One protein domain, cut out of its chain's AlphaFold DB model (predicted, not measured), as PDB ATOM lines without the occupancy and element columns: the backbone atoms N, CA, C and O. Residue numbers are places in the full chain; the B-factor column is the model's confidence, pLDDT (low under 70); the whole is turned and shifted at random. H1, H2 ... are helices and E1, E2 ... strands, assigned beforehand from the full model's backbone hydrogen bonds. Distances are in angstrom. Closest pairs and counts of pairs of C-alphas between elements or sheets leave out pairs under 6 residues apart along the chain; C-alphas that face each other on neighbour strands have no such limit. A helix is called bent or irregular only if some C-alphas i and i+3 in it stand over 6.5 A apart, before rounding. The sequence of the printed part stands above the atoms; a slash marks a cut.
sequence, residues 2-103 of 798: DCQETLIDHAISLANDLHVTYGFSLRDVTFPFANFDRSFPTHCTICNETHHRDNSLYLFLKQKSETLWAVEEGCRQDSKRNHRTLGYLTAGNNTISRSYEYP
ATOM      1  N   ASP A   2      45.327  55.035 -36.586       55.06
ATOM      2  CA  ASP A   2      46.110  54.306 -37.610       55.06
ATOM      3  C   ASP A   2      46.720  52.963 -37.170       55.06
ATOM      4  O   ASP A   2      46.615  51.973 -37.888       55.06
ATOM      5  N   CYS A   3      47.313  52.868 -35.973       63.12
ATOM      6  CA  CYS A   3      47.908  51.604 -35.502       63.12
ATOM      7  C   CYS A   3      46.848  50.519 -35.202       63.12
ATOM      8  O   CYS A   3      47.083  49.335 -35.436       63.12
ATOM      9  N   GLN A   4      45.657  50.914 -34.735       72.81
ATOM     10  CA  GLN A   4      44.561  49.992 -34.407       72.81
ATOM     11  C   GLN A   4      43.862  49.455 -35.661       72.81
ATOM     12  O   GLN A   4      43.575  48.260 -35.723       72.81
ATOM     13  N   GLU A   5      43.641  50.306 -36.668       69.56
ATOM     14  CA  GLU A   5      43.131  49.876 -37.977       69.56
ATOM     15  C   GLU A   5      44.127  48.939 -38.670       69.56
ATOM     16  O   GLU A   5      43.752  47.854 -39.106       69.56
ATOM     17  N   THR A   6      45.423  49.275 -38.639       77.94
ATOM     18  CA  THR A   6      46.476  48.426 -39.224       77.94
ATOM     19  C   THR A   6      46.567  47.057 -38.531       77.94
ATOM     20  O   THR A   6      46.745  46.031 -39.191       77.94
ATOM     21  N   LEU A   7      46.418  47.004 -37.201       78.81
ATOM     22  CA  LEU A   7      46.382  45.744 -36.447       78.81
ATOM     23  C   LEU A   7      45.178  44.875 -36.833       78.81
ATOM     24  O   LEU A   7      45.338  43.665 -37.009       78.81
ATOM     25  N   ILE A   8      43.995  45.474 -37.006       82.44
ATOM     26  CA  ILE A   8      42.799  44.740 -37.438       82.44
ATOM     27  C   ILE A   8      42.925  44.244 -38.873       82.44
ATOM     28  O   ILE A   8      42.621  43.080 -39.124       82.44
ATOM     29  N   ASP A   9      43.435  45.053 -39.795       80.50
ATOM     30  CA  ASP A   9      43.641  44.624 -41.179       80.50
ATOM     31  C   ASP A   9      44.600  43.429 -41.261       80.50
ATOM     32  O   ASP A   9      44.386  42.478 -42.021       80.50
ATOM     33  N   HIS A  10      45.642  43.429 -40.424       81.69
ATOM     34  CA  HIS A  10      46.554  42.296 -40.311       81.69
ATOM     35  C   HIS A  10      45.890  41.061 -39.689       81.69
ATOM     36  O   HIS A  10      46.193  39.950 -40.126       81.69
ATOM     37  N   ALA A  11      44.973  41.234 -38.736       80.56
ATOM     38  CA  ALA A  11      44.200  40.143 -38.144       80.56
ATOM     39  C   ALA A  11      43.201  39.524 -39.137       80.56
ATOM     40  O   ALA A  11      43.125  38.303 -39.253       80.56
ATOM     41  N   ILE A  12      42.481  40.353 -39.900       79.81
ATOM     42  CA  ILE A  12      41.543  39.911 -40.943       79.81
ATOM     43  C   ILE A  12      42.299  39.177 -42.049       79.81
ATOM     44  O   ILE A  12      41.881  38.111 -42.494       79.81
ATOM     45  N   SER A  13      43.445  39.714 -42.470       78.06
ATOM     46  CA  SER A  13      44.285  39.053 -43.463       78.06
ATOM     47  C   SER A  13      44.833  37.717 -42.953       78.06
ATOM     48  O   SER A  13      44.798  36.755 -43.710       78.06
ATOM     49  N   LEU A  14      45.258  37.623 -41.685       74.94
ATOM     50  CA  LEU A  14      45.677  36.355 -41.071       74.94
ATOM     51  C   LEU A  14      44.544  35.311 -41.100       74.94
ATOM     52  O   LEU A  14      44.784  34.148 -41.418       74.94
ATOM     53  N   ALA A  15      43.310  35.722 -40.801       70.69
ATOM     54  CA  ALA A  15      42.149  34.834 -40.842       70.69
ATOM     55  C   ALA A  15      41.789  34.392 -42.271       70.69
ATOM     56  O   ALA A  15      41.459  33.226 -42.482       70.69
ATOM     57  N   ASN A  16      41.896  35.287 -43.259       69.56
ATOM     58  CA  ASN A  16      41.676  34.952 -44.670       69.56
ATOM     59  C   ASN A  16      42.708  33.941 -45.194       69.56
ATOM     60  O   ASN A  16      42.342  33.050 -45.960       69.56
ATOM     61  N   ASP A  17      43.966  34.054 -44.753       63.44
ATOM     62  CA  ASP A  17      45.044  33.134 -45.131       63.44
ATOM     63  C   ASP A  17      44.810  31.714 -44.578       63.44
ATOM     64  O   ASP A  17      45.140  30.732 -45.240       63.44
ATOM     65  N   LEU A  18      44.232  31.596 -43.375       60.00
ATOM     66  CA  LEU A  18      44.024  30.314 -42.687       60.00
ATOM     67  C   LEU A  18      42.719  29.607 -43.049       60.00
ATOM     68  O   LEU A  18      42.681  28.379 -43.071       60.00
ATOM     69  N   HIS A  19      41.645  30.361 -43.290       56.75
ATOM     70  CA  HIS A  19      40.327  29.769 -43.514       56.75
ATOM     71  C   HIS A  19      39.950  29.601 -44.972       56.75
ATOM     72  O   HIS A  19      39.005  28.866 -45.222       56.75
ATOM     73  N   VAL A  20      40.640  30.257 -45.917       45.94
ATOM     74  CA  VAL A  20      40.138  30.463 -47.286       45.94
ATOM     75  C   VAL A  20      38.648  30.798 -47.202       45.94
ATOM     76  O   VAL A  20      37.809  29.926 -47.392       45.94
ATOM     77  N   THR A  21      38.314  32.033 -46.821       44.12
ATOM     78  CA  THR A  21      36.963  32.532 -46.486       44.12
ATOM     79  C   THR A  21      35.948  32.469 -47.647       44.12
ATOM     80  O   THR A  21      35.272  33.437 -47.983       44.12
ATOM     81  N   TYR A  22      35.753  31.302 -48.253       49.75
ATOM     82  CA  TYR A  22      34.534  30.940 -48.942       49.75
ATOM     83  C   TYR A  22      33.444  30.861 -47.878       49.75
ATOM     84  O   TYR A  22      33.419  29.943 -47.063       49.75
ATOM     85  N   GLY A  23      32.553  31.845 -47.864       55.81
ATOM     86  CA  GLY A  23      31.365  31.775 -47.018       55.81
ATOM     87  C   GLY A  23      31.233  32.843 -45.952       55.81
ATOM     88  O   GLY A  23      30.237  32.793 -45.241       55.81
ATOM     89  N   PHE A  24      32.158  33.804 -45.837       68.81
ATOM     90  CA  PHE A  24      32.054  34.893 -44.860       68.81
ATOM     91  C   PHE A  24      32.367  36.252 -45.482       68.81
ATOM     92  O   PHE A  24      33.371  36.412 -46.171       68.81
ATOM     93  N   SER A  25      31.522  37.243 -45.213       76.81
ATOM     94  CA  SER A  25      31.726  38.642 -45.587       76.81
ATOM     95  C   SER A  25      31.926  39.487 -44.337       76.81
ATOM     96  O   SER A  25      31.134  39.391 -43.400       76.81
ATOM     97  N   LEU A  26      32.966  40.326 -44.325       80.94
ATOM     98  CA  LEU A  26      33.183  41.297 -43.255       80.94
ATOM     99  C   LEU A  26      31.972  42.234 -43.177       80.94
ATOM    100  O   LEU A  26      31.628  42.889 -44.160       80.94
ATOM    101  N   ARG A  27      31.327  42.265 -42.014       80.81
ATOM    102  CA  ARG A  27      30.138  43.075 -41.748       80.81
ATOM    103  C   ARG A  27      30.528  44.457 -41.253       80.81
ATOM    104  O   ARG A  27      30.104  45.466 -41.806       80.81
ATOM    105  N   ASP A  28      31.315  44.484 -40.187       83.00
ATOM    106  CA  ASP A  28      31.754  45.701 -39.525       83.00
ATOM    107  C   ASP A  28      33.027  45.446 -38.720       83.00
ATOM    108  O   ASP A  28      33.311  44.329 -38.277       83.00
ATOM    109  N   VAL A  29      33.793  46.515 -38.530       83.50
ATOM    110  CA  VAL A  29      35.005  46.534 -37.721       83.50
ATOM    111  C   VAL A  29      34.801  47.543 -36.605       83.50
ATOM    112  O   VAL A  29      34.579  48.722 -36.863       83.50
ATOM    113  N   THR A  30      34.896  47.077 -35.363       82.31
ATOM    114  CA  THR A  30      34.862  47.925 -34.170       82.31
ATOM    115  C   THR A  30      35.974  47.461 -33.249       82.31
ATOM    116  O   THR A  30      35.807  46.460 -32.556       82.31
ATOM    117  N   PHE A  31      37.118  48.153 -33.245       80.00
ATOM    118  CA  PHE A  31      38.291  47.705 -32.491       80.00
ATOM    119  C   PHE A  31      37.953  47.412 -31.021       80.00
ATOM    120  O   PHE A  31      37.338  48.260 -30.368       80.00
ATOM    121  N   PRO A  32      38.348  46.240 -30.478       85.56
ATOM    122  CA  PRO A  32      39.272  45.223 -31.029       85.56
ATOM    123  C   PRO A  32      38.624  44.068 -31.834       85.56
ATOM    124  O   PRO A  32      39.239  43.014 -32.000       85.56
ATOM    125  N   PHE A  33      37.390  44.227 -32.309       85.12
ATOM    126  CA  PHE A  33      36.614  43.190 -32.994       85.12
ATOM    127  C   PHE A  33      36.479  43.428 -34.504       85.12
ATOM    128  O   PHE A  33      36.301  44.559 -34.959       85.12
ATOM    129  N   ALA A  34      36.458  42.336 -35.266       86.50
ATOM    130  CA  ALA A  34      35.990  42.306 -36.650       86.50
ATOM    131  C   ALA A  34      34.871  41.266 -36.775       86.50
ATOM    132  O   ALA A  34      35.065  40.095 -36.451       86.50
ATOM    133  N   ASN A  35      33.687  41.694 -37.204       84.69
ATOM    134  CA  ASN A  35      32.486  40.864 -37.257       84.69
ATOM    135  C   ASN A  35      32.199  40.420 -38.690       84.69
ATOM    136  O   ASN A  35      32.354  41.204 -39.625       84.69
ATOM    137  N   PHE A  36      31.726  39.187 -38.862       84.38
ATOM    138  CA  PHE A  36      31.479  38.596 -40.174       84.38
ATOM    139  C   PHE A  36      30.064  38.025 -40.273       84.38
ATOM    140  O   PHE A  36      29.558  37.415 -39.329       84.38
ATOM    141  N   ASP A  37      29.452  38.181 -41.443       78.31
ATOM    142  CA  ASP A  37      28.210  37.507 -41.824       78.31
ATOM    143  C   ASP A  37      28.528  36.291 -42.705       78.31
ATOM    144  O   ASP A  37      29.396  36.356 -43.579       78.31
ATOM    145  N   ARG A  38      27.812  35.175 -42.515       75.44
ATOM    146  CA  ARG A  38      27.918  34.005 -43.399       75.44
ATOM    147  C   ARG A  38      27.188  34.245 -44.721       75.44
ATOM    148  O   ARG A  38      26.000  34.557 -44.726       75.44
ATOM    149  N   SER A  39      27.844  34.018 -45.856       69.94
ATOM    150  CA  SER A  39      27.235  34.133 -47.188       69.94
ATOM    151  C   SER A  39      26.506  32.857 -47.643       69.94
ATOM    152  O   SER A  39      25.589  32.937 -48.465       69.94
ATOM    153  N   PHE A  40      26.811  31.694 -47.053       66.25
ATOM    154  CA  PHE A  40      26.069  30.439 -47.238       66.25
ATOM    155  C   PHE A  40      26.178  29.510 -46.009       66.25
ATOM    156  O   PHE A  40      27.024  29.745 -45.140       66.25
ATOM    157  N   PRO A  41      25.311  28.481 -45.892       73.88
ATOM    158  CA  PRO A  41      25.311  27.574 -44.751       73.88
ATOM    159  C   PRO A  41      26.658  26.888 -44.550       73.88
ATOM    160  O   PRO A  41      27.158  26.223 -45.453       73.88
ATOM    161  N   THR A  42      27.250  27.057 -43.373       70.94
ATOM    162  CA  THR A  42      28.589  26.545 -43.066       70.94
ATOM    163  C   THR A  42      28.629  26.020 -41.637       70.94
ATOM    164  O   THR A  42      28.069  26.619 -40.717       70.94
ATOM    165  N   HIS A  43      29.290  24.878 -41.452       77.75
ATOM    166  CA  HIS A  43      29.510  24.295 -40.134       77.75
ATOM    167  C   HIS A  43      30.509  25.148 -39.335       77.75
ATOM    168  O   HIS A  43      31.488  25.652 -39.890       77.75
ATOM    169  N   CYS A  44      30.259  25.353 -38.044       74.88
ATOM    170  CA  CYS A  44      31.145  26.088 -37.150       74.88
ATOM    171  C   CYS A  44      31.831  25.140 -36.176       74.88
ATOM    172  O   CYS A  44      31.189  24.536 -35.329       74.88
ATOM    173  N   THR A  45      33.156  25.082 -36.244       73.19
ATOM    174  CA  THR A  45      33.983  24.216 -35.393       73.19
ATOM    175  C   THR A  45      34.075  24.676 -33.933       73.19
ATOM    176  O   THR A  45      34.550  23.918 -33.096       73.19
ATOM    177  N   ILE A  46      33.622  25.895 -33.606       80.62
ATOM    178  CA  ILE A  46      33.668  26.461 -32.243       80.62
ATOM    179  C   ILE A  46      32.453  26.009 -31.421       80.62
ATOM    180  O   ILE A  46      32.609  25.527 -30.304       80.62
ATOM    181  N   CYS A  47      31.243  26.146 -31.974       81.06
ATOM    182  CA  CYS A  47      30.001  25.702 -31.325       81.06
ATOM    183  C   CYS A  47      29.541  24.303 -31.775       81.06
ATOM    184  O   CYS A  47      28.617  23.760 -31.180       81.06
ATOM    185  N   ASN A  48      30.184  23.727 -32.799       76.88
ATOM    186  CA  ASN A  48      29.863  22.439 -33.420       76.88
ATOM    187  C   ASN A  48      28.453  22.354 -34.048       76.88
ATOM    188  O   ASN A  48      27.889  21.270 -34.167       76.88
ATOM    189  N   GLU A  49      27.901  23.485 -34.494       74.75
ATOM    190  CA  GLU A  49      26.585  23.589 -35.141       74.75
ATOM    191  C   GLU A  49      26.699  24.132 -36.575       74.75
ATOM    192  O   GLU A  49      27.701  24.746 -36.956       74.75
ATOM    193  N   THR A  50      25.670  23.907 -37.398       78.88
ATOM    194  CA  THR A  50      25.590  24.498 -38.748       78.88
ATOM    195  C   THR A  50      24.818  25.807 -38.713       78.88
ATOM    196  O   THR A  50      23.675  25.856 -38.268       78.88
ATOM    197  N   HIS A  51      25.436  26.867 -39.227       76.06
ATOM    198  CA  HIS A  51      24.866  28.209 -39.235       76.06
ATOM    199  C   HIS A  51      24.432  28.627 -40.636       76.06
ATOM    200  O   HIS A  51      25.158  28.409 -41.607       76.06
ATOM    201  N   HIS A  52      23.262  29.262 -40.742       73.88
ATOM    202  CA  HIS A  52      22.644  29.665 -42.006       73.88
ATOM    203  C   HIS A  52      22.507  31.188 -42.076       73.88
ATOM    204  O   HIS A  52      21.651  31.749 -41.400       73.88
ATOM    205  N   ARG A  53      23.304  31.848 -42.931       60.22
ATOM    206  CA  ARG A  53      23.226  33.302 -43.202       60.22
ATOM    207  C   ARG A  53      23.070  34.167 -41.935       60.22
ATOM    208  O   ARG A  53      22.216  35.048 -41.879       60.22
ATOM    209  N   ASP A  54      23.890  33.897 -40.921       71.44
ATOM    210  CA  ASP A  54      23.910  34.618 -39.644       71.44
ATOM    211  C   ASP A  54      25.287  35.256 -39.362       71.44
ATOM    212  O   ASP A  54      26.283  34.965 -40.031       71.44
ATOM    213  N   ASN A  55      25.343  36.148 -38.367       77.06
ATOM    214  CA  ASN A  55      26.554  36.866 -37.948       77.06
ATOM    215  C   ASN A  55      27.350  36.102 -36.882       77.06
ATOM    216  O   ASN A  55      27.776  36.658 -35.867       77.06
ATOM    217  N   SER A  56      27.475  34.789 -37.059       78.94
ATOM    218  CA  SER A  56      28.021  33.929 -36.014       78.94
ATOM    219  C   SER A  56      29.531  34.066 -35.836       78.94
ATOM    220  O   SER A  56      29.978  33.853 -34.721       78.94
ATOM    221  N   LEU A  57      30.326  34.448 -36.842       84.31
ATOM    222  CA  LEU A  57      31.791  34.529 -36.713       84.31
ATOM    223  C   LEU A  57      32.266  35.944 -36.351       84.31
ATOM    224  O   LEU A  57      31.862  36.928 -36.972       84.31
ATOM    225  N   TYR A  58      33.184  36.043 -35.391       88.00
ATOM    226  CA  TYR A  58      33.941  37.268 -35.132       88.00
ATOM    227  C   TYR A  58      35.409  36.965 -34.835       88.00
ATOM    228  O   TYR A  58      35.743  35.920 -34.279       88.00
ATOM    229  N   LEU A  59      36.274  37.912 -35.185       89.88
ATOM    230  CA  LEU A  59      37.660  37.965 -34.745       89.88
ATOM    231  C   LEU A  59      37.784  38.965 -33.606       89.88
ATOM    232  O   LEU A  59      37.143  40.017 -33.612       89.88
ATOM    233  N   PHE A  60      38.639  38.643 -32.650       89.69
ATOM    234  CA  PHE A  60      38.954  39.463 -31.499       89.69
ATOM    235  C   PHE A  60      40.469  39.534 -31.323       89.69
ATOM    236  O   PHE A  60      41.157  38.518 -31.228       89.69
ATOM    237  N   LEU A  61      40.989  40.758 -31.277       88.56
ATOM    238  CA  LEU A  61      42.385  41.025 -30.964       88.56
ATOM    239  C   LEU A  61      42.571  41.161 -29.457       88.56
ATOM    240  O   LEU A  61      42.102  42.115 -28.836       88.56
ATOM    241  N   LYS A  62      43.321  40.230 -28.872       87.62
ATOM    242  CA  LYS A  62      43.651  40.237 -27.451       87.62
ATOM    243  C   LYS A  62      45.093  40.666 -27.244       87.62
ATOM    244  O   LYS A  62      46.017  39.929 -27.587       87.62
ATOM    245  N   GLN A  63      45.303  41.830 -26.640       88.25
ATOM    246  CA  GLN A  63      46.647  42.278 -26.286       88.25
ATOM    247  C   GLN A  63      47.252  41.351 -25.220       88.25
ATOM    248  O   GLN A  63      46.637  41.112 -24.179       88.25
ATOM    249  N   LYS A  64      48.438  40.801 -25.491       84.44
ATOM    250  CA  LYS A  64      49.199  39.943 -24.564       84.44
ATOM    251  C   LYS A  64      50.380  40.699 -23.944       84.44
ATOM    252  O   LYS A  64      50.726  40.427 -22.801       84.44
ATOM    253  N   SER A  65      50.969  41.653 -24.669       81.56
ATOM    254  CA  SER A  65      51.994  42.586 -24.174       81.56
ATOM    255  C   SER A  65      51.938  43.919 -24.937       81.56
ATOM    256  O   SER A  65      51.089  44.096 -25.811       81.56
ATOM    257  N   GLU A  66      52.836  44.868 -24.640       74.75
ATOM    258  CA  GLU A  66      52.900  46.159 -25.351       74.75
ATOM    259  C   GLU A  66      53.037  46.001 -26.873       74.75
ATOM    260  O   GLU A  66      52.463  46.785 -27.626       74.75
ATOM    261  N   THR A  67      53.724  44.951 -27.330       79.38
ATOM    262  CA  THR A  67      53.977  44.690 -28.752       79.38
ATOM    263  C   THR A  67      53.265  43.448 -29.283       79.38
ATOM    264  O   THR A  67      53.132  43.318 -30.494       79.38
ATOM    265  N   LEU A  68      52.773  42.542 -28.431       82.75
ATOM    266  CA  LEU A  68      52.201  41.259 -28.855       82.75
ATOM    267  C   LEU A  68      50.674  41.226 -28.728       82.75
ATOM    268  O   LEU A  68      50.116  41.462 -27.654       82.75
ATOM    269  N   TRP A  69      50.010  40.820 -29.808       86.81
ATOM    270  CA  TRP A  69      48.562  40.675 -29.908       86.81
ATOM    271  C   TRP A  69      48.208  39.271 -30.391       86.81
ATOM    272  O   TRP A  69      48.727  38.820 -31.406       86.81
ATOM    273  N   ALA A  70      47.316  38.576 -29.694       85.94
ATOM    274  CA  ALA A  70      46.736  37.330 -30.181       85.94
ATOM    275  C   ALA A  70      45.501  37.627 -31.037       85.94
ATOM    276  O   ALA A  70      44.667  38.450 -30.657       85.94
ATOM    277  N   VAL A  71      45.392  36.948 -32.176       89.50
ATOM    278  CA  VAL A  71      44.205  36.959 -33.032       89.50
ATOM    279  C   VAL A  71      43.387  35.728 -32.682       89.50
ATOM    280  O   VAL A  71      43.802  34.607 -32.970       89.50
ATOM    281  N   GLU A  72      42.243  35.931 -32.044       87.62
ATOM    282  CA  GLU A  72      41.342  34.863 -31.618       87.62
ATOM    283  C   GLU A  72      40.047  34.928 -32.447       87.62
ATOM    284  O   GLU A  72      39.524  36.010 -32.709       87.62
ATOM    285  N   GLU A  73      39.521  33.785 -32.882       88.75
ATOM    286  CA  GLU A  73      38.200  33.669 -33.504       88.75
ATOM    287  C   GLU A  73      37.174  33.110 -32.519       88.75
ATOM    288  O   GLU A  73      37.482  32.232 -31.710       88.75
ATOM    289  N   GLY A  74      35.945  33.613 -32.589       84.81
ATOM    290  CA  GLY A  74      34.842  33.222 -31.720       84.81
ATOM    291  C   GLY A  74      33.538  33.037 -32.492       84.81
ATOM    292  O   GLY A  74      33.347  33.591 -33.578       84.81
ATOM    293  N   CYS A  75      32.618  32.265 -31.906       85.44
ATOM    294  CA  CYS A  75      31.254  32.123 -32.409       85.44
ATOM    295  C   CYS A  75      30.254  32.845 -31.491       85.44
ATOM    296  O   CYS A  75      30.206  32.571 -30.294       85.44
ATOM    297  N   ARG A  76      29.421  33.748 -32.028       82.31
ATOM    298  CA  ARG A  76      28.386  34.474 -31.263       82.31
ATOM    299  C   ARG A  76      27.272  33.567 -30.741       82.31
ATOM    300  O   ARG A  76      26.621  33.925 -29.766       82.31
ATOM    301  N   GLN A  77      27.055  32.427 -31.392       80.62
ATOM    302  CA  GLN A  77      26.048  31.439 -31.003       80.62
ATOM    303  C   GLN A  77      26.603  30.390 -30.026       80.62
ATOM    304  O   GLN A  77      25.849  29.553 -29.533       80.62
ATOM    305  N   ASP A  78      27.906  30.424 -29.710       82.31
ATOM    306  CA  ASP A  78      28.462  29.551 -28.680       82.31
ATOM    307  C   ASP A  78      28.104  30.067 -27.278       82.31
ATOM    308  O   ASP A  78      28.662  31.051 -26.783       82.31
ATOM    309  N   SER A  79      27.207  29.349 -26.601       71.31
ATOM    310  CA  SER A  79      26.815  29.625 -25.212       71.31
ATOM    311  C   SER A  79      27.988  29.588 -24.222       71.31
ATOM    312  O   SER A  79      27.919  30.231 -23.174       71.31
ATOM    313  N   LYS A  80      29.080  28.883 -24.556       75.81
ATOM    314  CA  LYS A  80      30.280  28.750 -23.713       75.81
ATOM    315  C   LYS A  80      31.343  29.821 -23.980       75.81
ATOM    316  O   LYS A  80      32.290  29.917 -23.203       75.81
ATOM    317  N   ARG A  81      31.176  30.649 -25.023       75.75
ATOM    318  CA  ARG A  81      32.130  31.690 -25.459       75.75
ATOM    319  C   ARG A  81      33.564  31.168 -25.618       75.75
ATOM    320  O   ARG A  81      34.522  31.831 -25.210       75.75
ATOM    321  N   ASN A  82      33.720  29.985 -26.203       76.31
ATOM    322  CA  ASN A  82      35.031  29.473 -26.567       76.31
ATOM    323  C   ASN A  82      35.630  30.321 -27.689       76.31
ATOM    324  O   ASN A  82      34.924  30.809 -28.576       76.31
ATOM    325  N   HIS A  83      36.947  30.479 -27.631       81.44
ATOM    326  CA  HIS A  83      37.724  31.176 -28.642       81.44
ATOM    327  C   HIS A  83      38.846  30.264 -29.114       81.44
ATOM    328  O   HIS A  83      39.409  29.501 -28.326       81.44
ATOM    329  N   ARG A  84      39.178  30.356 -30.397       80.12
ATOM    330  CA  ARG A  84      40.306  29.651 -30.996       80.12
ATOM    331  C   ARG A  84      41.341  30.669 -31.444       80.12
ATOM    332  O   ARG A  84      41.032  31.560 -32.224       80.12
ATOM    333  N   THR A  85      42.574  30.540 -30.974       83.94
ATOM    334  CA  THR A  85      43.669  31.392 -31.442       83.94
ATOM    335  C   THR A  85      44.073  30.976 -32.855       83.94
ATOM    336  O   THR A  85      44.305  29.800 -33.129       83.94
ATOM    337  N   LEU A  86      44.132  31.946 -33.762       76.81
ATOM    338  CA  LEU A  86      44.576  31.771 -35.145       76.81
ATOM    339  C   LEU A  86      46.078  32.047 -35.295       76.81
ATOM    340  O   LEU A  86      46.756  31.461 -36.138       76.81
ATOM    341  N   GLY A  87      46.612  32.937 -34.463       83.12
ATOM    342  CA  GLY A  87      48.025  33.285 -34.445       83.12
ATOM    343  C   GLY A  87      48.286  34.576 -33.682       83.12
ATOM    344  O   GLY A  87      47.410  35.098 -32.988       83.12
ATOM    345  N   TYR A  88      49.496  35.103 -33.827       86.38
ATOM    346  CA  TYR A  88      49.962  36.286 -33.116       86.38
ATOM    347  C   TYR A  88      50.491  37.352 -34.077       86.38
ATOM    348  O   TYR A  88      51.182  37.054 -35.056       86.38
ATOM    349  N   LEU A  89      50.199  38.610 -33.753       84.56
ATOM    350  CA  LEU A  89      50.743  39.805 -34.386       84.56
ATOM    351  C   LEU A  89      51.730  40.469 -33.428       84.56
ATOM    352  O   LEU A  89      51.372  40.775 -32.290       84.56
ATOM    353  N   THR A  90      52.953  40.729 -33.892       82.12
ATOM    354  CA  THR A  90      53.938  41.510 -33.128       82.12
ATOM    355  C   THR A  90      54.133  42.870 -33.791       82.12
ATOM    356  O   THR A  90      54.652  42.946 -34.908       82.12
ATOM    357  N   ALA A  91      53.693  43.931 -33.115       77.44
ATOM    358  CA  ALA A  91      53.806  45.323 -33.527       77.44
ATOM    359  C   ALA A  91      55.154  45.913 -33.081       77.44
ATOM    360  O   ALA A  91      55.404  46.080 -31.890       77.44
ATOM    361  N   GLY A  92      56.031  46.214 -34.042       71.56
ATOM    362  CA  GLY A  92      57.266  46.974 -33.839       71.56
ATOM    363  C   GLY A  92      57.131  48.433 -34.290       71.56
ATOM    364  O   GLY A  92      56.096  48.833 -34.813       71.56
ATOM    365  N   ASN A  93      58.210  49.214 -34.161       52.75
ATOM    366  CA  ASN A  93      58.218  50.672 -34.379       52.75
ATOM    367  C   ASN A  93      57.758  51.160 -35.769       52.75
ATOM    368  O   ASN A  93      57.591  52.361 -35.910       52.75
ATOM    369  N   ASN A  94      57.583  50.280 -36.770       54.62
ATOM    370  CA  ASN A  94      56.991  50.592 -38.088       54.62
ATOM    371  C   ASN A  94      56.542  49.345 -38.892       54.62
ATOM    372  O   ASN A  94      56.304  49.429 -40.095       54.62
ATOM    373  N   THR A  95      56.473  48.161 -38.276       60.97
ATOM    374  CA  THR A  95      56.118  46.908 -38.974       60.97
ATOM    375  C   THR A  95      55.319  45.981 -38.064       60.97
ATOM    376  O   THR A  95      55.560  45.928 -36.859       60.97
ATOM    377  N   ILE A  96      54.373  45.239 -38.646       74.38
ATOM    378  CA  ILE A  96      53.614  44.189 -37.955       74.38
ATOM    379  C   ILE A  96      54.009  42.844 -38.560       74.38
ATOM    380  O   ILE A  96      53.709  42.568 -39.723       74.38
ATOM    381  N   SER A  97      54.671  42.006 -37.766       71.44
ATOM    382  CA  SER A  97      55.000  40.627 -38.146       71.44
ATOM    383  C   SER A  97      53.893  39.667 -37.707       71.44
ATOM    384  O   SER A  97      53.216  39.908 -36.706       71.44
ATOM    385  N   ARG A  98      53.678  38.599 -38.485       76.94
ATOM    386  CA  ARG A  98      52.633  37.592 -38.250       76.94
ATOM    387  C   ARG A  98      53.273  36.245 -37.952       76.94
ATOM    388  O   ARG A  98      54.232  35.863 -38.614       76.94
ATOM    389  N   SER A  99      52.712  35.520 -36.997       70.56
ATOM    390  CA  SER A  99      53.063  34.128 -36.716       70.56
ATOM    391  C   SER A  99      51.784  33.324 -36.529       70.56
ATOM    392  O   SER A  99      50.823  33.820 -35.945       70.56
ATOM    393  N   TYR A 100      51.753  32.110 -37.064       65.00
ATOM    394  CA  TYR A 100      50.619  31.203 -36.932       65.00
ATOM    395  C   TYR A 100      50.836  30.331 -35.700       65.00
ATOM    396  O   TYR A 100      51.953  29.870 -35.459       65.00
ATOM    397  N   GLU A 101      49.790  30.083 -34.921       48.72
ATOM    398  CA  GLU A 101      49.894  29.121 -33.829       48.72
ATOM    399  C   GLU A 101      49.630  27.721 -34.386       48.72
ATOM    400  O   GLU A 101      48.488  27.300 -34.423       48.72
ATOM    401  N   TYR A 102      50.684  27.080 -34.906       29.22
ATOM    402  CA  TYR A 102      50.991  25.635 -34.865       29.22
ATOM    403  C   TYR A 102      52.420  25.471 -35.419       29.22
ATOM    404  O   TYR A 102      52.629  25.647 -36.623       29.22
ATOM    405  N   PRO A 103      53.426  25.221 -34.554       38.16
ATOM    406  CA  PRO A 103      53.745  23.828 -34.214       38.16
ATOM    407  C   PRO A 103      54.248  23.618 -32.767       38.16
ATOM    408  O   PRO A 103      55.211  24.255 -32.355       38.16
TER     409      PRO A 103
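Overview. This is residues 2 to 103 of the 798 residues of the protein "Helicase" of Rhizophagus irregularis (strain DAOM 181602 / DAOM 197198 / MUCL 43194) (UniProt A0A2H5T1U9). One antiparallel sheet of six strands, curled like part of a barrel, wraps round a single helix, H1, and a small hairpin, E3 and E4, sits at one end of the long axis. The 102 printed residues hold H1, then E1 to E8; the sheet's order is E1, E2, E5, E6, E7, E8, and the class is mixed. The whole is compact, with a radius of gyration of the C-alphas of 13.5 A, yet elongated in outline, 42 by 26 by 22 A.

Along the chain. Find C-alpha 2 at (46.110, 54.306, -37.610); from there H1, residues 2 to 19, runs 25.9 A. Next come E1, residues 24 to 30, E2, 33 to 38, E3, 42 to 44, and E4, 49 to 51. E5, residues 57 to 63, begins at C-alpha 57 (31.791, 34.529, -36.713); E6 is 68 to 75, 23.1 A long. E7, residues 83 to 91, bends by 63 degrees at residue 86, and E8, 96 to 100, ends at C-alpha 100 (50.619, 31.203, -36.932).

Arrangement. Look first at H1, on one face of the strongly twisted sheet, two layers in all; its closest C-alphas to E7 are Ala 15 and Leu 86, 6.9 A. Every O i to N i+4 pair in H1 is within hydrogen-bond range. In hairpin E1 and E2, N 27 and O 35 are 2.8 A apart; between E2 and E5, N 59 and O 34 are 2.8 A apart. E5 to E8 form a meander, each strand the antiparallel neighbour of the one before: see N 60 and O 72, N 71 and O 87, N 90 and O 97, at 2.8, 2.9 and 2.9 A. In hairpin E3 and E4, N 44 and O 49 are 2.8 A apart; H1 is apart from both.

Size, cuts and confidence. The C-alphas farthest apart, Thr 50 and Asn 93, are 42.1 A apart. The printed part has no cut, and no link is long. Confidence is under 70 at 22 residues, among them 16 to 24 and 100 to 103.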